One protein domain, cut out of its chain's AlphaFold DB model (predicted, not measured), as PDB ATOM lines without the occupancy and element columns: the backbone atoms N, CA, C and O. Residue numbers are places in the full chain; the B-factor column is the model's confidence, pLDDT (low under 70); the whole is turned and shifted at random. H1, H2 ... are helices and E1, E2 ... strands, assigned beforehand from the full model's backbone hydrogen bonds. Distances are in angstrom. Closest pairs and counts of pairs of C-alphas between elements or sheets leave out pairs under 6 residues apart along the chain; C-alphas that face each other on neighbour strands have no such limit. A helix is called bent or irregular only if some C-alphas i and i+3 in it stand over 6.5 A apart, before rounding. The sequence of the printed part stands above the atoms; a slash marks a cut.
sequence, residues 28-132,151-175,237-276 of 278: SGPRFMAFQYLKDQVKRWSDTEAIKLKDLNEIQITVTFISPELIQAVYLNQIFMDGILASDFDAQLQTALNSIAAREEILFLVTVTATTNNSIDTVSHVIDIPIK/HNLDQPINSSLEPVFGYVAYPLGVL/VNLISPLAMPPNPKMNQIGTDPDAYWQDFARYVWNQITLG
ATOM      1  N   SER A  28     247.294 262.375 270.101       56.50
ATOM      2  CA  SER A  28     248.315 262.873 271.036       56.50
ATOM      3  C   SER A  28     248.527 264.394 271.040       56.50
ATOM      4  O   SER A  28     249.235 264.881 271.908       56.50
ATOM      5  N   GLY A  29     247.900 265.168 270.144       69.75
ATOM      6  CA  GLY A  29     248.024 266.635 270.127       69.75
ATOM      7  C   GLY A  29     247.099 267.345 271.133       69.75
ATOM      8  O   GLY A  29     247.573 267.828 272.160       69.75
ATOM      9  N   PRO A  30     245.773 267.399 270.889       72.75
ATOM     10  CA  PRO A  30     244.837 268.139 271.744       72.75
ATOM     11  C   PRO A  30     244.710 267.575 273.162       72.75
ATOM     12  O   PRO A  30     244.624 268.339 274.120       72.75
ATOM     13  N   ARG A  31     244.751 266.242 273.310       75.88
ATOM     14  CA  ARG A  31     244.688 265.585 274.627       75.88
ATOM     15  C   ARG A  31     245.887 265.953 275.496       75.88
ATOM     16  O   ARG A  31     245.728 266.269 276.667       75.88
ATOM     17  N   PHE A  32     247.080 265.951 274.907       78.88
ATOM     18  CA  PHE A  32     248.293 266.334 275.619       78.88
ATOM     19  C   PHE A  32     248.280 267.819 275.995       78.88
ATOM     20  O   PHE A  32     248.664 268.157 277.107       78.88
ATOM     21  N   MET A  33     247.789 268.704 275.122       79.06
ATOM     22  CA  MET A  33     247.649 270.133 275.444       79.06
ATOM     23  C   MET A  33     246.657 270.381 276.577       79.06
ATOM     24  O   MET A  33     246.959 271.153 277.481       79.06
ATOM     25  N   ALA A  34     245.506 269.704 276.561       83.69
ATOM     26  CA  ALA A  34     244.554 269.771 277.664       83.69
ATOM     27  C   ALA A  34     245.204 269.311 278.975       83.69
ATOM     28  O   ALA A  34     245.043 269.964 280.006       83.69
ATOM     29  N   PHE A  35     246.000 268.242 278.928       87.38
ATOM     30  CA  PHE A  35     246.709 267.749 280.101       87.38
ATOM     31  C   PHE A  35     247.791 268.717 280.597       87.38
ATOM     32  O   PHE A  35     247.876 268.972 281.796       87.38
ATOM     33  N   GLN A  36     248.579 269.319 279.700       87.00
ATOM     34  CA  GLN A  36     249.546 270.356 280.081       87.00
ATOM     35  C   GLN A  36     248.846 271.577 280.685       87.00
ATOM     36  O   GLN A  36     249.281 272.071 281.720       87.00
ATOM     37  N   TYR A  37     247.717 272.006 280.113       87.81
ATOM     38  CA  TYR A  37     246.907 273.085 280.678       87.81
ATOM     39  C   TYR A  37     246.414 272.754 282.091       87.81
ATOM     40  O   TYR A  37     246.499 273.593 282.985       87.81
ATOM     41  N   LEU A  38     245.954 271.522 282.324       92.00
ATOM     42  CA  LEU A  38     245.574 271.053 283.655       92.00
ATOM     43  C   LEU A  38     246.759 271.046 284.623       92.00
ATOM     44  O   LEU A  38     246.624 271.560 285.730       92.00
ATOM     45  N   LYS A  39     247.918 270.523 284.210       91.25
ATOM     46  CA  LYS A  39     249.153 270.558 285.005       91.25
ATOM     47  C   LYS A  39     249.503 271.986 285.420       91.25
ATOM     48  O   LYS A  39     249.796 272.231 286.588       91.25
ATOM     49  N   ASP A  40     249.429 272.923 284.482       90.69
ATOM     50  CA  ASP A  40     249.741 274.327 284.728       90.69
ATOM     51  C   ASP A  40     248.716 274.988 285.660       90.69
ATOM     52  O   ASP A  40     249.112 275.744 286.546       90.69
ATOM     53  N   GLN A  41     247.416 274.678 285.529       92.62
ATOM     54  CA  GLN A  41     246.402 275.163 286.473       92.62
ATOM     55  C   GLN A  41     246.605 274.585 287.871       92.62
ATOM     56  O   GLN A  41     246.567 275.340 288.837       92.62
ATOM     57  N   VAL A  42     246.861 273.284 287.998       93.81
ATOM     58  CA  VAL A  42     247.123 272.658 289.300       93.81
ATOM     59  C   VAL A  42     248.332 273.312 289.957       93.81
ATOM     60  O   VAL A  42     248.213 273.846 291.049       93.81
ATOM     61  N   LYS A  43     249.459 273.407 289.249       92.19
ATOM     62  CA  LYS A  43     250.668 274.057 289.769       92.19
ATOM     63  C   LYS A  43     250.449 275.529 290.133       92.19
ATOM     64  O   LYS A  43     251.031 276.007 291.097       92.19
ATOM     65  N   ARG A  44     249.633 276.261 289.368       92.75
ATOM     66  CA  ARG A  44     249.294 277.667 289.643       92.75
ATOM     67  C   ARG A  44     248.461 277.829 290.912       92.75
ATOM     68  O   ARG A  44     248.635 278.818 291.617       92.75
ATOM     69  N   TRP A  45     247.524 276.916 291.143       95.00
ATOM     70  CA  TRP A  45     246.553 276.997 292.232       95.00
ATOM     71  C   TRP A  45     246.956 276.184 293.463       95.00
ATOM     72  O   TRP A  45     246.157 276.066 294.388       95.00
ATOM     73  N   SER A  46     248.181 275.660 293.495       95.50
ATOM     74  CA  SER A  46     248.739 274.913 294.618       95.50
ATOM     75  C   SER A  46     249.939 275.628 295.228       95.50
ATOM     76  O   SER A  46     250.709 276.282 294.528       95.50
ATOM     77  N   ASP A  47     250.130 275.427 296.527       96.00
ATOM     78  CA  ASP A  47     251.390 275.700 297.214       96.00
ATOM     79  C   ASP A  47     251.737 274.535 298.149       96.00
ATOM     80  O   ASP A  47     250.840 273.821 298.614       96.00
ATOM     81  N   THR A  48     253.025 274.326 298.418       93.31
ATOM     82  CA  THR A  48     253.523 273.157 299.154       93.31
ATOM     83  C   THR A  48     254.518 273.570 300.229       93.31
ATOM     84  O   THR A  48     255.545 274.175 299.939       93.31
ATOM     85  N   GLU A  49     254.260 273.127 301.457       92.69
ATOM     86  CA  GLU A  49     255.171 273.275 302.590       92.69
ATOM     87  C   GLU A  49     255.791 271.930 302.967       92.69
ATOM     88  O   GLU A  49     255.115 270.895 302.963       92.69
ATOM     89  N   ALA A  50     257.084 271.946 303.300       88.69
ATOM     90  CA  ALA A  50     257.853 270.752 303.639       88.69
ATOM     91  C   ALA A  50     258.292 270.763 305.111       88.69
ATOM     92  O   ALA A  50     259.048 271.626 305.566       88.69
ATOM     93  N   ILE A  51     257.866 269.749 305.859       86.25
ATOM     94  CA  ILE A  51     258.261 269.505 307.244       86.25
ATOM     95  C   ILE A  51     259.400 268.493 307.241       86.25
ATOM     96  O   ILE A  51     259.208 267.317 306.930       86.25
ATOM     97  N   LYS A  52     260.600 268.942 307.608       81.38
ATOM     98  CA  LYS A  52     261.768 268.061 307.697       81.38
ATOM     99  C   LYS A  52     261.604 267.066 308.840       81.38
ATOM    100  O   LYS A  52     261.449 267.460 309.996       81.38
ATOM    101  N   LEU A  53     261.721 265.788 308.510       74.12
ATOM    102  CA  LEU A  53     261.931 264.710 309.467       74.12
ATOM    103  C   LEU A  53     263.440 264.514 309.695       74.12
ATOM    104  O   LEU A  53     264.286 265.197 309.105       74.12
ATOM    105  N   LYS A  54     263.801 263.581 310.580       67.69
ATOM    106  CA  LYS A  54     265.199 263.149 310.722       67.69
ATOM    107  C   LYS A  54     265.672 262.454 309.434       67.69
ATOM    108  O   LYS A  54     264.870 261.906 308.685       67.69
ATOM    109  N   ASP A  55     266.981 262.508 309.184       59.72
ATOM    110  CA  ASP A  55     267.671 261.691 308.174       59.72
ATOM    111  C   ASP A  55     267.123 261.805 306.736       59.72
ATOM    112  O   ASP A  55     266.927 260.815 306.039       59.72
ATOM    113  N   LEU A  56     266.933 263.048 306.268       62.41
ATOM    114  CA  LEU A  56     266.531 263.412 304.894       62.41
ATOM    115  C   LEU A  56     265.100 263.022 304.489       62.41
ATOM    116  O   LEU A  56     264.752 263.195 303.320       62.41
ATOM    117  N   ASN A  57     264.281 262.513 305.406       74.00
ATOM    118  CA  ASN A  57     262.855 262.334 305.156       74.00
ATOM    119  C   ASN A  57     262.122 263.670 305.349       74.00
ATOM    120  O   ASN A  57     262.548 264.528 306.127       74.00
ATOM    121  N   GLU A  58     261.010 263.856 304.652       81.69
ATOM    122  CA  GLU A  58     260.167 265.041 304.805       81.69
ATOM    123  C   GLU A  58     258.698 264.691 304.606       81.69
ATOM    124  O   GLU A  58     258.360 263.733 303.913       81.69
ATOM    125  N   ILE A  59     257.823 265.463 305.235       85.69
ATOM    126  CA  ILE A  59     256.390 265.452 304.957       85.69
ATOM    127  C   ILE A  59     256.099 266.673 304.108       85.69
ATOM    128  O   ILE A  59     256.508 267.774 304.463       85.69
ATOM    129  N   GLN A  60     255.364 266.490 303.023       89.44
ATOM    130  CA  GLN A  60     254.875 267.579 302.199       89.44
ATOM    131  C   GLN A  60     253.376 267.746 302.389       89.44
ATOM    132  O   GLN A  60     252.605 266.792 302.242       89.44
ATOM    133  N   ILE A  61     252.981 268.979 302.686       92.88
ATOM    134  CA  ILE A  61     251.590 269.399 302.784       92.88
ATOM    135  C   ILE A  61     251.332 270.350 301.626       92.88
ATOM    136  O   ILE A  61     251.858 271.463 301.596       92.88
ATOM    137  N   THR A  62     250.534 269.894 300.667       95.00
ATOM    138  CA  THR A  62     250.128 270.682 299.505       95.00
ATOM    139  C   THR A  62     248.701 271.158 299.695       95.00
ATOM    140  O   THR A  62     247.806 270.348 299.943       95.00
ATOM    141  N   VAL A  63     248.486 272.462 299.557       97.25
ATOM    142  CA  VAL A  63     247.166 273.091 299.599       97.25
ATOM    143  C   VAL A  63     246.830 273.591 298.204       97.25
ATOM    144  O   VAL A  63     247.601 274.344 297.619       97.25
ATOM    145  N   THR A  64     245.693 273.156 297.664       97.00
ATOM    146  CA  THR A  64     245.258 273.468 296.294       97.00
ATOM    147  C   THR A  64     243.908 274.160 296.306       97.00
ATOM    148  O   THR A  64     242.923 273.570 296.737       97.00
ATOM    149  N   PHE A  65     243.839 275.388 295.804       95.38
ATOM    150  CA  PHE A  65     242.582 276.105 295.622       95.38
ATOM    151  C   PHE A  65     241.789 275.521 294.446       95.38
ATOM    152  O   PHE A  65     242.282 275.458 293.316       95.38
ATOM    153  N   ILE A  66     240.536 275.131 294.689       93.50
ATOM    154  CA  ILE A  66     239.634 274.616 293.652       93.50
ATOM    155  C   ILE A  66     239.006 275.791 292.897       93.50
ATOM    156  O   ILE A  66     237.863 276.186 293.130       93.50
ATOM    157  N   SER A  67     239.790 276.388 291.999       90.50
ATOM    158  CA  SER A  67     239.366 277.537 291.198       90.50
ATOM    159  C   SER A  67     238.463 277.136 290.019       90.50
ATOM    160  O   SER A  67     238.588 276.035 289.470       90.50
ATOM    161  N   PRO A  68     237.591 278.042 289.548       87.50
ATOM    162  CA  PRO A  68     236.864 277.885 288.288       87.50
ATOM    163  C   PRO A  68     237.735 277.531 287.078       87.50
ATOM    164  O   PRO A  68     237.335 276.684 286.279       87.50
ATOM    165  N   GLU A  69     238.938 278.096 286.944       88.81
ATOM    166  CA  GLU A  69     239.857 277.740 285.853       88.81
ATOM    167  C   GLU A  69     240.413 276.321 285.990       88.81
ATOM    168  O   GLU A  69     240.592 275.632 284.981       88.81
ATOM    169  N   LEU A  70     240.663 275.859 287.220       91.56
ATOM    170  CA  LEU A  70     241.077 274.482 287.477       91.56
ATOM    171  C   LEU A  70     239.947 273.499 287.143       91.56
ATOM    172  O   LEU A  70     240.185 272.506 286.456       91.56
ATOM    173  N   ILE A  71     238.710 273.805 287.543       89.62
ATOM    174  CA  ILE A  71     237.523 273.011 287.184       89.62
ATOM    175  C   ILE A  71     237.383 272.944 285.659       89.62
ATOM    176  O   ILE A  71     237.236 271.859 285.096       89.62
ATOM    177  N   GLN A  72     237.508 274.077 284.966       88.00
ATOM    178  CA  GLN A  72     237.487 274.116 283.503       88.00
ATOM    179  C   GLN A  72     238.562 273.211 282.887       88.00
ATOM    180  O   GLN A  72     238.269 272.462 281.951       88.00
ATOM    181  N   ALA A  73     239.792 273.253 283.405       89.62
ATOM    182  CA  ALA A  73     240.882 272.411 282.924       89.62
ATOM    183  C   ALA A  73     240.590 270.916 283.119       89.62
ATOM    184  O   ALA A  73     240.848 270.117 282.215       89.62
ATOM    185  N   VAL A  74     240.009 270.537 284.259       89.81
ATOM    186  CA  VAL A  74     239.603 269.154 284.541       89.81
ATOM    187  C   VAL A  74     238.539 268.671 283.556       89.81
ATOM    188  O   VAL A  74     238.719 267.634 282.919       89.81
ATOM    189  N   TYR A  75     237.459 269.431 283.368       84.44
ATOM    190  CA  TYR A  75     236.378 269.028 282.460       84.44
ATOM    191  C   TYR A  75     236.824 268.980 280.996       84.44
ATOM    192  O   TYR A  75     236.377 268.113 280.245       84.44
ATOM    193  N   LEU A  76     237.752 269.855 280.591       85.00
ATOM    194  CA  LEU A  76     238.362 269.790 279.263       85.00
ATOM    195  C   LEU A  76     239.082 268.448 279.051       85.00
ATOM    196  O   LEU A  76     238.915 267.817 278.007       85.00
ATOM    197  N   ASN A  77     239.840 267.988 280.051       85.25
ATOM    198  CA  ASN A  77     240.511 266.687 280.008       85.25
ATOM    199  C   ASN A  77     239.509 265.525 279.988       85.25
ATOM    200  O   ASN A  77     239.672 264.603 279.187       85.25
ATOM    201  N   GLN A  78     238.443 265.600 280.792       82.94
ATOM    202  CA  GLN A  78     237.399 264.572 280.843       82.94
ATOM    203  C   GLN A  78     236.725 264.357 279.483       82.94
ATOM    204  O   GLN A  78     236.642 263.226 279.010       82.94
ATOM    205  N   ILE A  79     236.321 265.431 278.801       78.56
ATOM    206  CA  ILE A  79     235.688 265.331 277.475       78.56
ATOM    207  C   ILE A  79     236.623 264.700 276.456       78.56
ATOM    208  O   ILE A  79     236.217 263.834 275.675       78.56
ATOM    209  N   PHE A  80     237.888 265.117 276.469       77.69
ATOM    210  CA  PHE A  80     238.883 264.548 275.579       77.69
ATOM    211  C   PHE A  80     239.130 263.066 275.861       77.69
ATOM    212  O   PHE A  80     239.350 262.325 274.900       77.69
ATOM    213  N   MET A  81     239.082 262.630 277.122       77.06
ATOM    214  CA  MET A  81     239.220 261.226 277.515       77.06
ATOM    215  C   MET A  81     238.019 260.389 277.066       77.06
ATOM    216  O   MET A  81     238.212 259.384 276.378       77.06
ATOM    217  N   ASP A  82     236.803 260.844 277.368       73.88
ATOM    218  CA  ASP A  82     235.554 260.123 277.087       73.88
ATOM    219  C   ASP A  82     235.161 260.146 275.603       73.88
ATOM    220  O   ASP A  82     234.300 259.384 275.166       73.88
ATOM    221  N   GLY A  83     235.780 261.023 274.806       65.44
ATOM    222  CA  GLY A  83     235.426 261.209 273.398       65.44
ATOM    223  C   GLY A  83     234.049 261.853 273.211       65.44
ATOM    224  O   GLY A  83     233.415 261.650 272.174       65.44
ATOM    225  N   ILE A  84     233.583 262.607 274.212       61.75
ATOM    226  CA  ILE A  84     232.302 263.323 274.189       61.75
ATOM    227  C   ILE A  84     232.384 264.486 273.188       61.75
ATOM    228  O   ILE A  84     233.437 265.092 272.981       61.75
ATOM    229  N   LEU A  85     231.260 264.804 272.539       60.31
ATOM    230  CA  LEU A  85     231.175 265.940 271.627       60.31
ATOM    231  C   LEU A  85     231.297 267.260 272.403       60.31
ATOM    232  O   LEU A  85     230.634 267.466 273.416       60.31
ATOM    233  N   ALA A  86     232.085 268.198 271.872       61.06
ATOM    234  CA  ALA A  86     232.301 269.518 272.470       61.06
ATOM    235  C   ALA A  86     231.006 270.326 272.710       61.06
ATOM    236  O   ALA A  86     231.015 271.264 273.500       61.06
ATOM    237  N   SER A  87     229.892 269.959 272.061       62.25
ATOM    238  CA  SER A  87     228.581 270.595 272.238       62.25
ATOM    239  C   SER A  87     228.035 270.521 273.665       62.25
ATOM    240  O   SER A  87     227.229 271.370 274.032       62.25
ATOM    241  N   ASP A  88     228.481 269.549 274.467       68.94
ATOM    242  CA  ASP A  88     228.016 269.371 275.849       68.94
ATOM    243  C   ASP A  88     228.976 269.979 276.888       68.94
ATOM    244  O   ASP A  88     228.671 269.971 278.082       68.94
ATOM    245  N   PHE A  89     230.120 270.532 276.459       73.88
ATOM    246  CA  PHE A  89     231.147 271.064 277.363       73.88
ATOM    247  C   PHE A  89     230.637 272.218 278.214       73.88
ATOM    248  O   PHE A  89     230.718 272.149 279.438       73.88
ATOM    249  N   ASP A  90     230.065 273.242 277.582       75.69
ATOM    250  CA  ASP A  90     229.603 274.436 278.293       75.69
ATOM    251  C   ASP A  90     228.503 274.089 279.305       75.69
ATOM    252  O   ASP A  90     228.489 274.607 280.420       75.69
ATOM    253  N   ALA A  91     227.610 273.157 278.957       77.06
ATOM    254  CA  ALA A  91     226.543 272.708 279.846       77.06
ATOM    255  C   ALA A  91     227.080 271.921 281.054       77.06
ATOM    256  O   ALA A  91     226.645 272.156 282.187       77.06
ATOM    257  N   GLN A  92     228.037 271.008 280.842       75.69
ATOM    258  CA  GLN A  92     228.658 270.235 281.924       75.69
ATOM    259  C   GLN A  92     229.517 271.119 282.832       75.69
ATOM    260  O   GLN A  92     229.385 271.048 284.054       75.69
ATOM    261  N   LEU A  93     230.326 272.005 282.245       82.25
ATOM    262  CA  LEU A  93     231.136 272.971 282.980       82.25
ATOM    263  C   LEU A  93     230.254 273.894 283.822       82.25
ATOM    264  O   LEU A  93     230.497 274.050 285.017       82.25
ATOM    265  N   GLN A  94     229.194 274.460 283.240       82.19
ATOM    266  CA  GLN A  94     228.276 275.327 283.978       82.19
ATOM    267  C   GLN A  94     227.583 274.576 285.119       82.19
ATOM    268  O   GLN A  94     227.400 275.136 286.196       82.19
ATOM    269  N   THR A  95     227.217 273.309 284.911       82.25
ATOM    270  CA  THR A  95     226.623 272.471 285.964       82.25
ATOM    271  C   THR A  95     227.599 272.270 287.126       82.25
ATOM    272  O   THR A  95     227.212 272.444 288.281       82.25
ATOM    273  N   ALA A  96     228.865 271.974 286.831       79.31
ATOM    274  CA  ALA A  96     229.908 271.810 287.842       79.31
ATOM    275  C   ALA A  96     230.180 273.110 288.613       79.31
ATOM    276  O   ALA A  96     230.175 273.120 289.843       79.31
ATOM    277  N   LEU A  97     230.339 274.225 287.893       84.31
ATOM    278  CA  LEU A  97     230.551 275.546 288.487       84.31
ATOM    279  C   LEU A  97     229.367 275.971 289.362       84.31
ATOM    280  O   LEU A  97     229.576 276.473 290.462       84.31
ATOM    281  N   ASN A  98     228.132 275.728 288.917       82.81
ATOM    282  CA  ASN A  98     226.934 276.017 289.706       82.81
ATOM    283  C   ASN A  98     226.857 275.156 290.973       82.81
ATOM    284  O   ASN A  98     226.455 275.664 292.015       82.81
ATOM    285  N   SER A  99     227.239 273.877 290.895       80.94
ATOM    286  CA  SER A  99     227.277 272.971 292.053       80.94
ATOM    287  C   SER A  99     228.238 273.476 293.133       80.94
ATOM    288  O   SER A  99     227.906 273.473 294.316       80.94
ATOM    289  N   ILE A 100     229.406 273.976 292.722       80.25
ATOM    290  CA  ILE A 100     230.406 274.534 293.637       80.25
ATOM    291  C   ILE A 100     229.956 275.895 294.174       80.25
ATOM    292  O   ILE A 100     230.003 276.120 295.379       80.25
ATOM    293  N   ALA A 101     229.431 276.774 293.317       80.62
ATOM    294  CA  ALA A 101     228.917 278.077 293.735       80.62
ATOM    295  C   ALA A 101     227.745 277.967 294.729       80.62
ATOM    296  O   ALA A 101     227.637 278.787 295.638       80.62
ATOM    297  N   ALA A 102     226.894 276.945 294.594       82.88
ATOM    298  CA  ALA A 102     225.753 276.710 295.481       82.88
ATOM    299  C   ALA A 102     226.140 276.361 296.929       82.88
ATOM    300  O   ALA A 102     225.272 276.379 297.799       82.88
ATOM    301  N   ARG A 103     227.413 276.038 297.194       78.44
ATOM    302  CA  ARG A 103     227.915 275.755 298.548       78.44
ATOM    303  C   ARG A 103     228.154 277.010 299.365       78.44
ATOM    304  O   ARG A 103     228.236 276.921 300.579       78.44
ATOM    305  N   GLU A 104     228.259 278.159 298.702       85.88
ATOM    306  CA  GLU A 104     228.620 279.429 299.330       85.88
ATOM    307  C   GLU A 104     229.963 279.371 300.091       85.88
ATOM    308  O   GLU A 104     230.185 280.085 301.073       85.88
ATOM    309  N   GLU A 105     230.893 278.553 299.580       90.50
ATOM    310  CA  GLU A 105     232.199 278.280 300.181       90.50
ATOM    311  C   GLU A 105     233.347 278.298 299.167       90.50
ATOM    312  O   GLU A 105     233.178 278.072 297.967       90.50
ATOM    313  N   ILE A 106     234.544 278.553 299.685       91.75
ATOM    314  CA  ILE A 106     235.824 278.538 298.988       91.75
ATOM    315  C   ILE A 106     236.512 277.220 299.349       91.75
ATOM    316  O   ILE A 106     236.878 277.006 300.504       91.75
ATOM    317  N   LEU A 107     236.678 276.340 298.362       93.56
ATOM    318  CA  LEU A 107     237.172 274.979 298.564       93.56
ATOM    319  C   LEU A 107     238.678 274.862 298.323       93.56
ATOM    320  O   LEU A 107     239.206 275.349 297.319       93.56
ATOM    321  N   PHE A 108     239.342 274.126 299.209       95.81
ATOM    322  CA  PHE A 108     240.744 273.756 299.100       95.81
ATOM    323  C   PHE A 108     240.902 272.250 299.257       95.81
ATOM    324  O   PHE A 108     240.356 271.668 300.186       95.81
ATOM    325  N   LEU A 109     241.687 271.628 298.383       96.12
ATOM    326  CA  LEU A 109     242.160 270.261 298.560       96.12
ATOM    327  C   LEU A 109     243.487 270.297 299.315       96.12
ATOM    328  O   LEU A 109     244.469 270.867 298.832       96.12
ATOM    329  N   VAL A 110     243.518 269.669 300.484       96.12
ATOM    330  CA  VAL A 110     244.721 269.471 301.292       96.12
ATOM    331  C   VAL A 110     245.223 268.058 301.062       96.12
ATOM    332  O   VAL A 110     244.465 267.097 301.142       96.12
ATOM    333  N   THR A 111     246.507 267.919 300.753       94.12
ATOM    334  CA  THR A 111     247.169 266.625 300.561       94.12
ATOM    335  C   THR A 111     248.421 266.556 301.423       94.12
ATOM    336  O   THR A 111     249.280 267.430 301.341       94.12
ATOM    337  N   VAL A 112     248.539 265.495 302.215       91.56
ATOM    338  CA  VAL A 112     249.663 265.208 303.106       91.56
ATOM    339  C   VAL A 112     250.342 263.934 302.630       91.56
ATOM    340  O   VAL A 112     249.747 262.856 302.594       91.56
ATOM    341  N   THR A 113     251.608 264.054 302.254       87.56
ATOM    342  CA  THR A 113     252.403 262.947 301.712       87.56
ATOM    343  C   THR A 113     253.759 262.893 302.402       87.56
ATOM    344  O   THR A 113     254.309 263.925 302.773       87.56
ATOM    345  N   ALA A 114     254.312 261.696 302.587       80.31
ATOM    346  CA  ALA A 114     255.642 261.518 303.161       80.31
ATOM    347  C   ALA A 114     256.640 261.100 302.076       80.31
ATOM    348  O   ALA A 114     256.404 260.154 301.319       80.31
ATOM    349  N   THR A 115     257.781 261.781 302.016       71.88
ATOM    350  CA  THR A 115     258.940 261.350 301.239       71.88
ATOM    351  C   THR A 115     259.785 260.428 302.098       71.88
ATOM    352  O   THR A 115     260.404 260.857 303.073       71.88
ATOM    353  N   THR A 116     259.846 259.156 301.710       61.03
ATOM    354  CA  THR A 116     260.826 258.213 302.239       61.03
ATOM    355  C   THR A 116     262.006 258.159 301.278       61.03
ATOM    356  O   THR A 116     261.904 257.683 300.143       61.03
ATOM    357  N   ASN A 117     263.157 258.677 301.704       53.50
ATOM    358  CA  ASN A 117     264.400 258.304 301.042       53.50
ATOM    359  C   ASN A 117     264.639 256.820 301.348       53.50
ATOM    360  O   ASN A 117     264.398 256.385 302.466       53.50
ATOM    361  N   ASN A 118     265.063 256.044 300.345       48.06
ATOM    362  CA  ASN A 118     265.182 254.571 300.329       48.06
ATOM    363  C   ASN A 118     266.079 253.927 301.429       48.06
ATOM    364  O   ASN A 118     266.565 252.808 301.259       48.06
ATOM    365  N   SER A 119     266.348 254.596 302.543       45.41
ATOM    366  CA  SER A 119     266.971 254.041 303.736       45.41
ATOM    367  C   SER A 119     265.933 253.394 304.652       45.41
ATOM    368  O   SER A 119     264.845 253.903 304.872       45.41
ATOM    369  N   ILE A 120     266.336 252.260 305.211       46.78
ATOM    370  CA  ILE A 120     265.616 251.286 306.044       46.78
ATOM    371  C   ILE A 120     265.106 251.869 307.391       46.78
ATOM    372  O   ILE A 120     264.719 251.116 308.281       46.78
ATOM    373  N   ASP A 121     265.074 253.193 307.563       50.12
ATOM    374  CA  ASP A 121     264.550 253.823 308.774       50.12
ATOM    375  C   ASP A 121     263.021 253.844 308.755       50.12
ATOM    376  O   ASP A 121     262.356 254.696 308.173       50.12
ATOM    377  N   THR A 122     262.474 252.838 309.427       56.28
ATOM    378  CA  THR A 122     261.058 252.552 309.660       56.28
ATOM    379  C   THR A 122     260.447 253.412 310.768       56.28
ATOM    380  O   THR A 122     259.430 253.033 311.354       56.28
ATOM    381  N   VAL A 123     261.064 254.548 311.108       68.50
ATOM    382  CA  VAL A 123     260.566 255.411 312.180       68.50
ATOM    383  C   VAL A 123     259.319 256.134 311.683       68.50
ATOM    384  O   VAL A 123     259.370 257.109 310.938       68.50
ATOM    385  N   SER A 124     258.181 255.582 312.083       78.00
ATOM    386  CA  SER A 124     256.868 256.185 311.939       78.00
ATOM    387  C   SER A 124     256.791 257.431 312.821       78.00
ATOM    388  O   SER A 124     257.097 257.369 314.013       78.00
ATOM    389  N   HIS A 125     256.387 258.544 312.215       84.31
ATOM    390  CA  HIS A 125     256.116 259.801 312.894       84.31
ATOM    391  C   HIS A 125     254.615 260.079 312.888       84.31
ATOM    392  O   HIS A 125     253.926 259.786 311.905       84.31
ATOM    393  N   VAL A 126     254.116 260.662 313.973       89.38
ATOM    394  CA  VAL A 126     252.725 261.113 314.081       89.38
ATOM    395  C   VAL A 126     252.667 262.615 313.851       89.38
ATOM    396  O   VAL A 126     253.387 263.378 314.491       89.38
ATOM    397  N   ILE A 127     251.798 263.027 312.939       90.25
ATOM    398  CA  ILE A 127     251.646 264.399 312.470       90.25
ATOM    399  C   ILE A 127     250.235 264.838 312.824       90.25
ATOM    400  O   ILE A 127     249.266 264.218 312.396       90.25
ATOM    401  N   ASP A 128     250.113 265.897 313.603       92.81
ATOM    402  CA  ASP A 128     248.830 266.481 313.981       92.81
ATOM    403  C   ASP A 128     248.778 267.908 313.423       92.81
ATOM    404  O   ASP A 128     249.552 268.783 313.830       92.81
ATOM    405  N   ILE A 129     247.927 268.092 312.412       93.62
ATOM    406  CA  ILE A 129     247.688 269.368 311.738       93.62
ATOM    407  C   ILE A 129     246.367 269.903 312.296       93.62
ATOM    408  O   ILE A 129     245.338 269.255 312.103       93.62
ATOM    409  N   PRO A 130     246.341 271.071 312.954       94.44
ATOM    410  CA  PRO A 130     245.105 271.613 313.501       94.44
ATOM    411  C   PRO A 130     244.272 272.261 312.382       94.44
ATOM    412  O   PRO A 130     244.228 273.481 312.245       94.44
ATOM    413  N   ILE A 131     243.609 271.437 311.563       95.38
ATOM    414  CA  ILE A 131     242.864 271.858 310.359       95.38
ATOM    415  C   ILE A 131     241.856 272.967 310.667       95.38
ATOM    416  O   ILE A 131     241.805 273.971 309.965       95.38
ATOM    417  N   LYS A 132     241.113 272.836 311.769       94.56
ATOM    418  CA  LYS A 132     240.107 273.818 312.213       94.56
ATOM    419  C   LYS A 132     240.689 275.159 312.657       94.56
ATOM    420  O   LYS A 132     239.948 276.129 312.800       94.56
ATOM    421  N   HIS A 151     236.691 264.653 307.581       89.50
ATOM    422  CA  HIS A 151     237.025 264.053 308.878       89.50
ATOM    423  C   HIS A 151     238.348 263.263 308.916       89.50
ATOM    424  O   HIS A 151     238.889 262.986 309.984       89.50
ATOM    425  N   ASN A 152     238.875 262.845 307.770       89.19
ATOM    426  CA  ASN A 152     240.163 262.162 307.717       89.19
ATOM    427  C   ASN A 152     241.363 263.109 307.895       89.19
ATOM    428  O   ASN A 152     242.441 262.626 308.230       89.19
ATOM    429  N   LEU A 153     241.185 264.421 307.711       91.81
ATOM    430  CA  LEU A 153     242.188 265.438 308.044       91.81
ATOM    431  C   LEU A 153     242.184 265.795 309.542       91.81
ATOM    432  O   LEU A 153     243.173 266.287 310.071       91.81
ATOM    433  N   ASP A 154     241.084 265.489 310.225       86.56
ATOM    434  CA  ASP A 154     240.804 265.738 311.644       86.56
ATOM    435  C   ASP A 154     241.514 264.746 312.597       86.56
ATOM    436  O   ASP A 154     241.290 264.744 313.812       86.56
ATOM    437  N   GLN A 155     242.319 263.831 312.049       88.81
ATOM    438  CA  GLN A 155     242.958 262.739 312.780       88.81
ATOM    439  C   GLN A 155     244.484 262.817 312.658       88.81
ATOM    440  O   GLN A 155     244.989 263.184 311.598       88.81
ATOM    441  N   PRO A 156     245.240 262.398 313.693       89.00
ATOM    442  CA  PRO A 156     246.690 262.315 313.593       89.00
ATOM    443  C   PRO A 156     247.127 261.407 312.435       89.00
ATOM    444  O   PRO A 156     246.752 260.234 312.361       89.00
ATOM    445  N   ILE A 157     247.953 261.950 311.548       89.06
ATOM    446  CA  ILE A 157     248.441 261.298 310.336       89.06
ATOM    447  C   ILE A 157     249.737 260.567 310.659       89.06
ATOM    448  O   ILE A 157     250.659 261.126 311.251       89.06
ATOM    449  N   ASN A 158     249.833 259.309 310.246       85.50
ATOM    450  CA  ASN A 158     251.045 258.525 310.427       85.50
ATOM    451  C   ASN A 158     251.888 258.538 309.144       85.50
ATOM    452  O   ASN A 158     251.432 258.076 308.099       85.50
ATOM    453  N   SER A 159     253.137 258.999 309.238       79.94
ATOM    454  CA  SER A 159     254.053 259.131 308.097       79.94
ATOM    455  C   SER A 159     254.435 257.807 307.424       79.94
ATOM    456  O   SER A 159     254.969 257.826 306.319       79.94
ATOM    457  N   SER A 160     254.214 256.660 308.075       76.38
ATOM    458  CA  SER A 160     254.466 255.336 307.488       76.38
ATOM    459  C   SER A 160     253.266 254.762 306.731       76.38
ATOM    460  O   SER A 160     253.368 253.659 306.195       76.38
ATOM    461  N   LEU A 161     252.116 255.442 306.756       74.88
ATOM    462  CA  LEU A 161     250.905 255.027 306.051       74.88
ATOM    463  C   LEU A 161     250.805 255.692 304.674       74.88
ATOM    464  O   LEU A 161     251.654 256.490 304.277       74.88
ATOM    465  N   GLU A 162     249.772 255.307 303.928       78.44
ATOM    466  CA  GLU A 162     249.441 255.924 302.647       78.44
ATOM    467  C   GLU A 162     249.163 257.429 302.807       78.44
ATOM    468  O   GLU A 162     248.775 257.876 303.892       78.44
ATOM    469  N   PRO A 163     249.351 258.222 301.736       85.25
ATOM    470  CA  PRO A 163     249.005 259.634 301.744       85.25
ATOM    471  C   PRO A 163     247.583 259.915 302.238       85.25
ATOM    472  O   PRO A 163     246.639 259.200 301.898       85.25
ATOM    473  N   VAL A 164     247.424 261.014 302.971       90.31
ATOM    474  CA  VAL A 164     246.125 261.493 303.461       90.31
ATOM    475  C   VAL A 164     245.731 262.735 302.678       90.31
ATOM    476  O   VAL A 164     246.576 263.559 302.338       90.31
ATOM    477  N   PHE A 165     244.451 262.880 302.364       92.81
ATOM    478  CA  PHE A 165     243.945 264.018 301.609       92.81
ATOM    479  C   PHE A 165     242.494 264.305 301.959       92.81
ATOM    480  O   PHE A 165     241.759 263.378 302.265       92.81
ATOM    481  N   GLY A 166     242.055 265.546 301.840       93.31
ATOM    482  CA  GLY A 166     240.661 265.913 302.068       93.31
ATOM    483  C   GLY A 166     240.412 267.370 301.727       93.31
ATOM    484  O   GLY A 166     241.350 268.117 301.424       93.31
ATOM    485  N   TYR A 167     239.153 267.774 301.768       94.31
ATOM    486  CA  TYR A 167     238.753 269.147 301.517       94.31
ATOM    487  C   TYR A 167     238.669 269.958 302.797       94.31
ATOM    488  O   TYR A 167     238.289 269.466 303.857       94.31
ATOM    489  N   VAL A 168     239.014 271.231 302.661       95.81
ATOM    490  CA  VAL A 168     238.816 272.275 303.661       95.81
ATOM    491  C   VAL A 168     238.056 273.406 302.981       95.81
ATOM    492  O   VAL A 168     238.464 273.887 301.920       95.81
ATOM    493  N   ALA A 169     236.937 273.813 303.571       95.06
ATOM    494  CA  ALA A 169     236.028 274.805 303.017       95.06
ATOM    495  C   ALA A 169     235.971 276.043 303.915       95.06
ATOM    496  O   ALA A 169     235.727 275.941 305.117       95.06
ATOM    497  N   TYR A 170     236.170 277.222 303.329       95.44
ATOM    498  CA  TYR A 170     236.030 278.510 304.014       95.44
ATOM    499  C   TYR A 170     234.746 279.205 303.557       95.44
ATOM    500  O   TYR A 170     234.398 279.102 302.381       95.44
ATOM    501  N   PRO A 171     234.052 279.956 304.425       93.31
ATOM    502  CA  PRO A 171     232.875 280.711 304.005       93.31
ATOM    503  C   PRO A 171     233.242 281.763 302.946       93.31
ATOM    504  O   PRO A 171     234.335 282.325 302.970       93.31
ATOM    505  N   LEU A 172     232.324 282.090 302.030       90.00
ATOM    506  CA  LEU A 172     232.542 283.194 301.076       90.00
ATOM    507  C   LEU A 172     232.638 284.567 301.758       90.00
ATOM    508  O   LEU A 172     233.337 285.461 301.271       90.00
ATOM    509  N   GLY A 173     231.940 284.743 302.880       89.56
ATOM    510  CA  GLY A 173     231.915 285.986 303.634       89.56
ATOM    511  C   GLY A 173     231.719 285.758 305.127       89.56
ATOM    512  O   GLY A 173     231.080 284.795 305.548       89.56
ATOM    513  N   VAL A 174     232.270 286.664 305.926       89.12
ATOM    514  CA  VAL A 174     232.191 286.641 307.389       89.12
ATOM    515  C   VAL A 174     231.509 287.915 307.865       89.12
ATOM    516  O   VAL A 174     231.809 289.017 307.400       89.12
ATOM    517  N   LEU A 175     230.576 287.771 308.805       86.62
ATOM    518  CA  LEU A 175     229.896 288.907 309.415       86.62
ATOM    519  C   LEU A 175     230.826 289.600 310.422       86.62
ATOM    520  O   LEU A 175     231.190 289.023 311.445       86.62
ATOM    521  N   VAL A 237     249.985 257.220 276.684       55.41
ATOM    522  CA  VAL A 237     248.570 257.121 277.093       55.41
ATOM    523  C   VAL A 237     248.425 257.024 278.622       55.41
ATOM    524  O   VAL A 237     247.427 257.473 279.186       55.41
ATOM    525  N   ASN A 238     249.442 256.508 279.319       57.25
ATOM    526  CA  ASN A 238     249.440 256.437 280.784       57.25
ATOM    527  C   ASN A 238     249.589 257.810 281.463       57.25
ATOM    528  O   ASN A 238     249.140 257.969 282.597       57.25
ATOM    529  N   LEU A 239     250.166 258.809 280.781       59.94
ATOM    530  CA  LEU A 239     250.344 260.168 281.316       59.94
ATOM    531  C   LEU A 239     249.047 260.990 281.313       59.94
ATOM    532  O   LEU A 239     248.987 262.023 281.963       59.94
ATOM    533  N   ILE A 240     248.012 260.548 280.594       70.12
ATOM    534  CA  ILE A 240     246.775 261.315 280.356       70.12
ATOM    535  C   ILE A 240     245.531 260.677 280.990       70.12
ATOM    536  O   ILE A 240     244.413 260.994 280.600       70.12
ATOM    537  N   SER A 241     245.715 259.750 281.931       78.75
ATOM    538  CA  SER A 241     244.613 259.076 282.636       78.75
ATOM    539  C   SER A 241     244.529 259.543 284.095       78.75
ATOM    540  O   SER A 241     245.589 259.713 284.699       78.75
ATOM    541  N   PRO A 242     243.340 259.693 284.705       82.19
ATOM    542  CA  PRO A 242     243.199 260.066 286.113       82.19
ATOM    543  C   PRO A 242     243.947 259.122 287.069       82.19
ATOM    544  O   PRO A 242     244.171 257.948 286.760       82.19
ATOM    545  N   LEU A 243     244.337 259.635 288.238       84.62
ATOM    546  CA  LEU A 243     245.042 258.880 289.277       84.62
ATOM    547  C   LEU A 243     244.220 258.856 290.572       84.62
ATOM    548  O   LEU A 243     243.731 259.883 291.021       84.62
ATOM    549  N   ALA A 244     244.065 257.683 291.188       85.88
ATOM    550  CA  ALA A 244     243.218 257.543 292.377       85.88
ATOM    551  C   ALA A 244     243.870 258.078 293.662       85.88
ATOM    552  O   ALA A 244     243.181 258.649 294.504       85.88
ATOM    553  N   MET A 245     245.185 257.895 293.805       84.44
ATOM    554  CA  MET A 245     245.968 258.281 294.983       84.44
ATOM    555  C   MET A 245     246.889 259.454 294.654       84.44
ATOM    556  O   MET A 245     247.375 259.526 293.523       84.44
ATOM    557  N   PRO A 246     247.161 260.356 295.609       84.75
ATOM    558  CA  PRO A 246     248.112 261.429 295.371       84.75
ATOM    559  C   PRO A 246     249.531 260.853 295.183       84.75
ATOM    560  O   PRO A 246     249.881 259.836 295.791       84.75
ATOM    561  N   PRO A 247     250.364 261.471 294.330       82.31
ATOM    562  CA  PRO A 247     251.742 261.054 294.126       82.31
ATOM    563  C   PRO A 247     252.591 261.254 295.380       82.31
ATOM    564  O   PRO A 247     252.495 262.268 296.069       82.31
ATOM    565  N   ASN A 248     253.518 260.324 295.609       75.12
ATOM    566  CA  ASN A 248     254.586 260.536 296.579       75.12
ATOM    567  C   ASN A 248     255.531 261.638 296.077       75.12
ATOM    568  O   ASN A 248     255.873 261.646 294.885       75.12
ATOM    569  N   PRO A 249     256.046 262.513 296.954       65.81
ATOM    570  CA  PRO A 249     256.990 263.519 296.533       65.81
ATOM    571  C   PRO A 249     258.325 262.866 296.222       65.81
ATOM    572  O   PRO A 249     259.059 262.427 297.105       65.81
ATOM    573  N   LYS A 250     258.636 262.788 294.930       59.56
ATOM    574  CA  LYS A 250     259.960 262.415 294.412       59.56
ATOM    575  C   LYS A 250     260.733 263.640 293.922       59.56
ATOM    576  O   LYS A 250     261.604 263.521 293.058       59.56
ATOM    577  N   MET A 251     260.396 264.819 294.447       47.91
ATOM    578  CA  MET A 251     261.176 266.031 294.228       47.91
ATOM    579  C   MET A 251     262.578 265.771 294.787       47.91
ATOM    580  O   MET A 251     262.723 265.481 295.967       47.91
ATOM    581  N   ASN A 252     263.601 265.852 293.936       44.16
ATOM    582  CA  ASN A 252     265.033 265.760 294.273       44.16
ATOM    583  C   ASN A 252     265.729 264.390 294.166       44.16
ATOM    584  O   ASN A 252     266.863 264.266 294.634       44.16
ATOM    585  N   GLN A 253     265.174 263.387 293.474       46.81
ATOM    586  CA  GLN A 253     266.057 262.333 292.954       46.81
ATOM    587  C   GLN A 253     266.877 262.907 291.789       46.81
ATOM    588  O   GLN A 253     266.331 263.392 290.805       46.81
ATOM    589  N   ILE A 254     268.206 262.900 291.909       39.31
ATOM    590  CA  ILE A 254     269.109 263.384 290.855       39.31
ATOM    591  C   ILE A 254     268.770 262.644 289.547       39.31
ATOM    592  O   ILE A 254     268.979 261.438 289.451       39.31
ATOM    593  N   GLY A 255     268.238 263.372 288.558       46.62
ATOM    594  CA  GLY A 255     267.835 262.828 287.256       46.62
ATOM    595  C   GLY A 255     266.328 262.623 287.033       46.62
ATOM    596  O   GLY A 255     265.974 262.141 285.959       46.62
ATOM    597  N   THR A 256     265.441 262.976 287.974       56.97
ATOM    598  CA  THR A 256     263.986 262.989 287.728       56.97
ATOM    599  C   THR A 256     263.515 264.307 287.109       56.97
ATOM    600  O   THR A 256     264.020 265.382 287.431       56.97
ATOM    601  N   ASP A 257     262.551 264.216 286.187       64.69
ATOM    602  CA  ASP A 257     261.873 265.368 285.586       64.69
ATOM    603  C   ASP A 257     261.167 266.187 286.690       64.69
ATOM    604  O   ASP A 257     260.320 265.627 287.398       64.69
ATOM    605  N   PRO A 258     261.493 267.483 286.874       64.38
ATOM    606  CA  PRO A 258     260.882 268.325 287.906       64.38
ATOM    607  C   PRO A 258     259.365 268.491 287.740       64.38
ATOM    608  O   PRO A 258     258.679 268.818 288.710       64.38
ATOM    609  N   ASP A 259     258.827 268.243 286.544       75.06
ATOM    610  CA  ASP A 259     257.393 268.307 286.278       75.06
ATOM    611  C   ASP A 259     256.674 266.970 286.506       75.06
ATOM    612  O   ASP A 259     255.444 266.960 286.548       75.06
ATOM    613  N   ALA A 260     257.386 265.854 286.706       79.50
ATOM    614  CA  ALA A 260     256.766 264.534 286.866       79.50
ATOM    615  C   ALA A 260     255.807 264.476 288.065       79.50
ATOM    616  O   ALA A 260     254.712 263.928 287.960       79.50
ATOM    617  N   TYR A 261     256.183 265.102 289.186       83.69
ATOM    618  CA  TYR A 261     255.299 265.220 290.347       83.69
ATOM    619  C   TYR A 261     254.003 265.958 289.990       83.69
ATOM    620  O   TYR A 261     252.916 265.461 290.267       83.69
ATOM    621  N   TRP A 262     254.109 267.113 289.326       87.81
ATOM    622  CA  TRP A 262     252.951 267.929 288.958       87.81
ATOM    623  C   TRP A 262     252.069 267.260 287.906       87.81
ATOM    624  O   TRP A 262     250.859 267.464 287.918       87.81
ATOM    625  N   GLN A 263     252.641 266.437 287.027       87.94
ATOM    626  CA  GLN A 263     251.872 265.610 286.099       87.94
ATOM    627  C   GLN A 263     251.016 264.593 286.862       87.94
ATOM    628  O   GLN A 263     249.803 264.541 286.662       87.94
ATOM    629  N   ASP A 264     251.604 263.824 287.778       87.56
ATOM    630  CA  ASP A 264     250.835 262.856 288.566       87.56
ATOM    631  C   ASP A 264     249.839 263.536 289.514       87.56
ATOM    632  O   ASP A 264     248.708 263.067 289.663       87.56
ATOM    633  N   PHE A 265     250.208 264.680 290.092       90.62
ATOM    634  CA  PHE A 265     249.318 265.447 290.959       90.62
ATOM    635  C   PHE A 265     248.131 266.006 290.168       90.62
ATOM    636  O   PHE A 265     246.996 265.945 290.630       90.62
ATOM    637  N   ALA A 266     248.349 266.438 288.924       91.12
ATOM    638  CA  ALA A 266     247.282 266.868 288.031       91.12
ATOM    639  C   ALA A 266     246.297 265.747 287.685       91.12
ATOM    640  O   ALA A 266     245.082 265.947 287.733       91.12
ATOM    641  N   ARG A 267     246.806 264.545 287.397       90.88
ATOM    642  CA  ARG A 267     245.975 263.347 287.177       90.88
ATOM    643  C   ARG A 267     245.145 263.006 288.414       90.88
ATOM    644  O   ARG A 267     244.004 262.562 288.287       90.88
ATOM    645  N   TYR A 268     245.711 263.214 289.597       91.81
ATOM    646  CA  TYR A 268     245.023 263.002 290.863       91.81
ATOM    647  C   TYR A 268     243.920 264.040 291.118       91.81
ATOM    648  O   TYR A 268     242.777 263.660 291.370       91.81
ATOM    649  N   VAL A 269     244.217 265.334 290.971       92.88
ATOM    650  CA  VAL A 269     243.234 266.424 291.116       92.88
ATOM    651  C   VAL A 269     242.077 266.262 290.132       92.88
ATOM    652  O   VAL A 269     240.919 266.432 290.513       92.88
ATOM    653  N   TRP A 270     242.372 265.868 288.889       91.44
ATOM    654  CA  TRP A 270     241.347 265.509 287.910       91.44
ATOM    655  C   TRP A 270     240.403 264.457 288.482       91.44
ATOM    656  O   TRP A 270     239.205 264.720 288.565       91.44
ATOM    657  N   ASN A 271     240.931 263.320 288.943       90.31
ATOM    658  CA  ASN A 271     240.112 262.256 289.515       90.31
ATOM    659  C   ASN A 271     239.207 262.767 290.650       90.31
ATOM    660  O   ASN A 271     238.007 262.491 290.634       90.31
ATOM    661  N   GLN A 272     239.757 263.545 291.591       90.12
ATOM    662  CA  GLN A 272     238.996 264.058 292.738       90.12
ATOM    663  C   GLN A 272     237.843 264.976 292.319       90.12
ATOM    664  O   GLN A 272     236.715 264.793 292.777       90.12
ATOM    665  N   ILE A 273     238.092 265.901 291.389       87.00
ATOM    666  CA  ILE A 273     237.058 266.812 290.886       87.00
ATOM    667  C   ILE A 273     236.021 266.051 290.041       87.00
ATOM    668  O   ILE A 273     234.825 266.291 290.163       87.00
ATOM    669  N   THR A 274     236.411 265.093 289.198       81.81
ATOM    670  CA  THR A 274     235.419 264.382 288.361       81.81
ATOM    671  C   THR A 274     234.536 263.407 289.121       81.81
ATOM    672  O   THR A 274     233.390 263.207 288.728       81.81
ATOM    673  N   LEU A 275     235.030 262.809 290.207       77.81
ATOM    674  CA  LEU A 275     234.232 261.884 291.013       77.81
ATOM    675  C   LEU A 275     233.215 262.598 291.911       77.81
ATOM    676  O   LEU A 275     232.410 261.927 292.551       77.81
ATOM    677  N   GLY A 276     233.220 263.935 291.953       63.56
ATOM    678  CA  GLY A 276     232.357 264.683 292.863       63.56
ATOM    679  C   GLY A 276     232.701 264.429 294.330       63.56
ATOM    680  O   GLY A 276     231.854 264.637 295.192       63.56
TER     681      GLY A 276
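This is residues 28 to 132, 151 to 175 and 237 to 276 of the 278 residues of an uncharacterized protein of Anaerolineales bacterium (UniProt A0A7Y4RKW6). A twisted sheet of four strands has a group of helices on one side of it, which meets the sheet only by grazing it. H1, H2 and H3 stand side by side in a row, each running the opposite way to the one before, and H5 crosses H1 and H2; on the far side of the sheet, E4 pairs briefly with residues 157 to 158. The printed part has 170 residues, in the order H1 E1 E2 H2 H3 E3 E4 E5 E6 H4 H5; the sheet runs E1 E2 E3 E5, antiparallel throughout, and the class is mixed. The whole is compact, with a radius of gyration of the C-alphas of 17.3 A, yet flat in outline, 54 by 48 by 21 A.

Find C-alpha 30 at (244.837, 268.139, 271.744); from there H1, residues 30 to 45, runs 22.4 A. E1 is residues 46 to 52 and E2 residues 58 to 65, 22.7 A. H2 is residues 68 to 82, 21.0 A; H3, residues 86 to 101, spans 23.2 A and is irregular, with C-alphas 87 and 90 7.2 A apart. E3, residues 105 to 115, starts at (232.199, 278.280, 300.181) and runs 31.7 A. Then come E4, residues 126 to 128, E5, residues 164 to 171, 23.3 A, E6, residues 173 to 175, and H4, residues 237 to 240. H5, residues 260 to 274, runs 21.4 A to C-alpha 274 at (235.419, 264.382, 288.361).

In the sheet, look at the hairpin E1 and E2, with N 49 and O 61 2.9 A apart; E2 and E3 have N 62 and O 111 at 2.8 A, and E3 and E5 have N 108 and O 168 at 2.9 A. H1 grazes the sheet with residues 40 to 45, H5 with residues 262 to 273. H1 and H2 touch, closest at C-alphas 38 and 73, 4.9 A, at a shallow tilt of 27 degrees. H2 and H3, a helical hairpin, touch at C-alphas 72 and 93, 6.5 A, at a steep tilt of 40 degrees. H5 touches H1 at C-alphas 39 and 266, 5.1 A, about perpendicular at 87 degrees. H4 touches H5, C-alphas 240 and 267 being closest at 7.2 A. Every O i to N i+4 pair is within hydrogen-bond range in H1, H2 and H5, and 10 of 12 in H3; H4 is too short for one.

The C-alphas of Ser 87 and Asp 121, 53.9 A apart, are the two farthest apart. Residues 133 to 150 and 176 to 236 are not printed; the gaps are 10.8 A and 49.0 A. The link H4 to H5 is long. Mean pLDDT of the printed part is 81.0; among the 33 residues under 70 are 116 to 123 and 249 to 258.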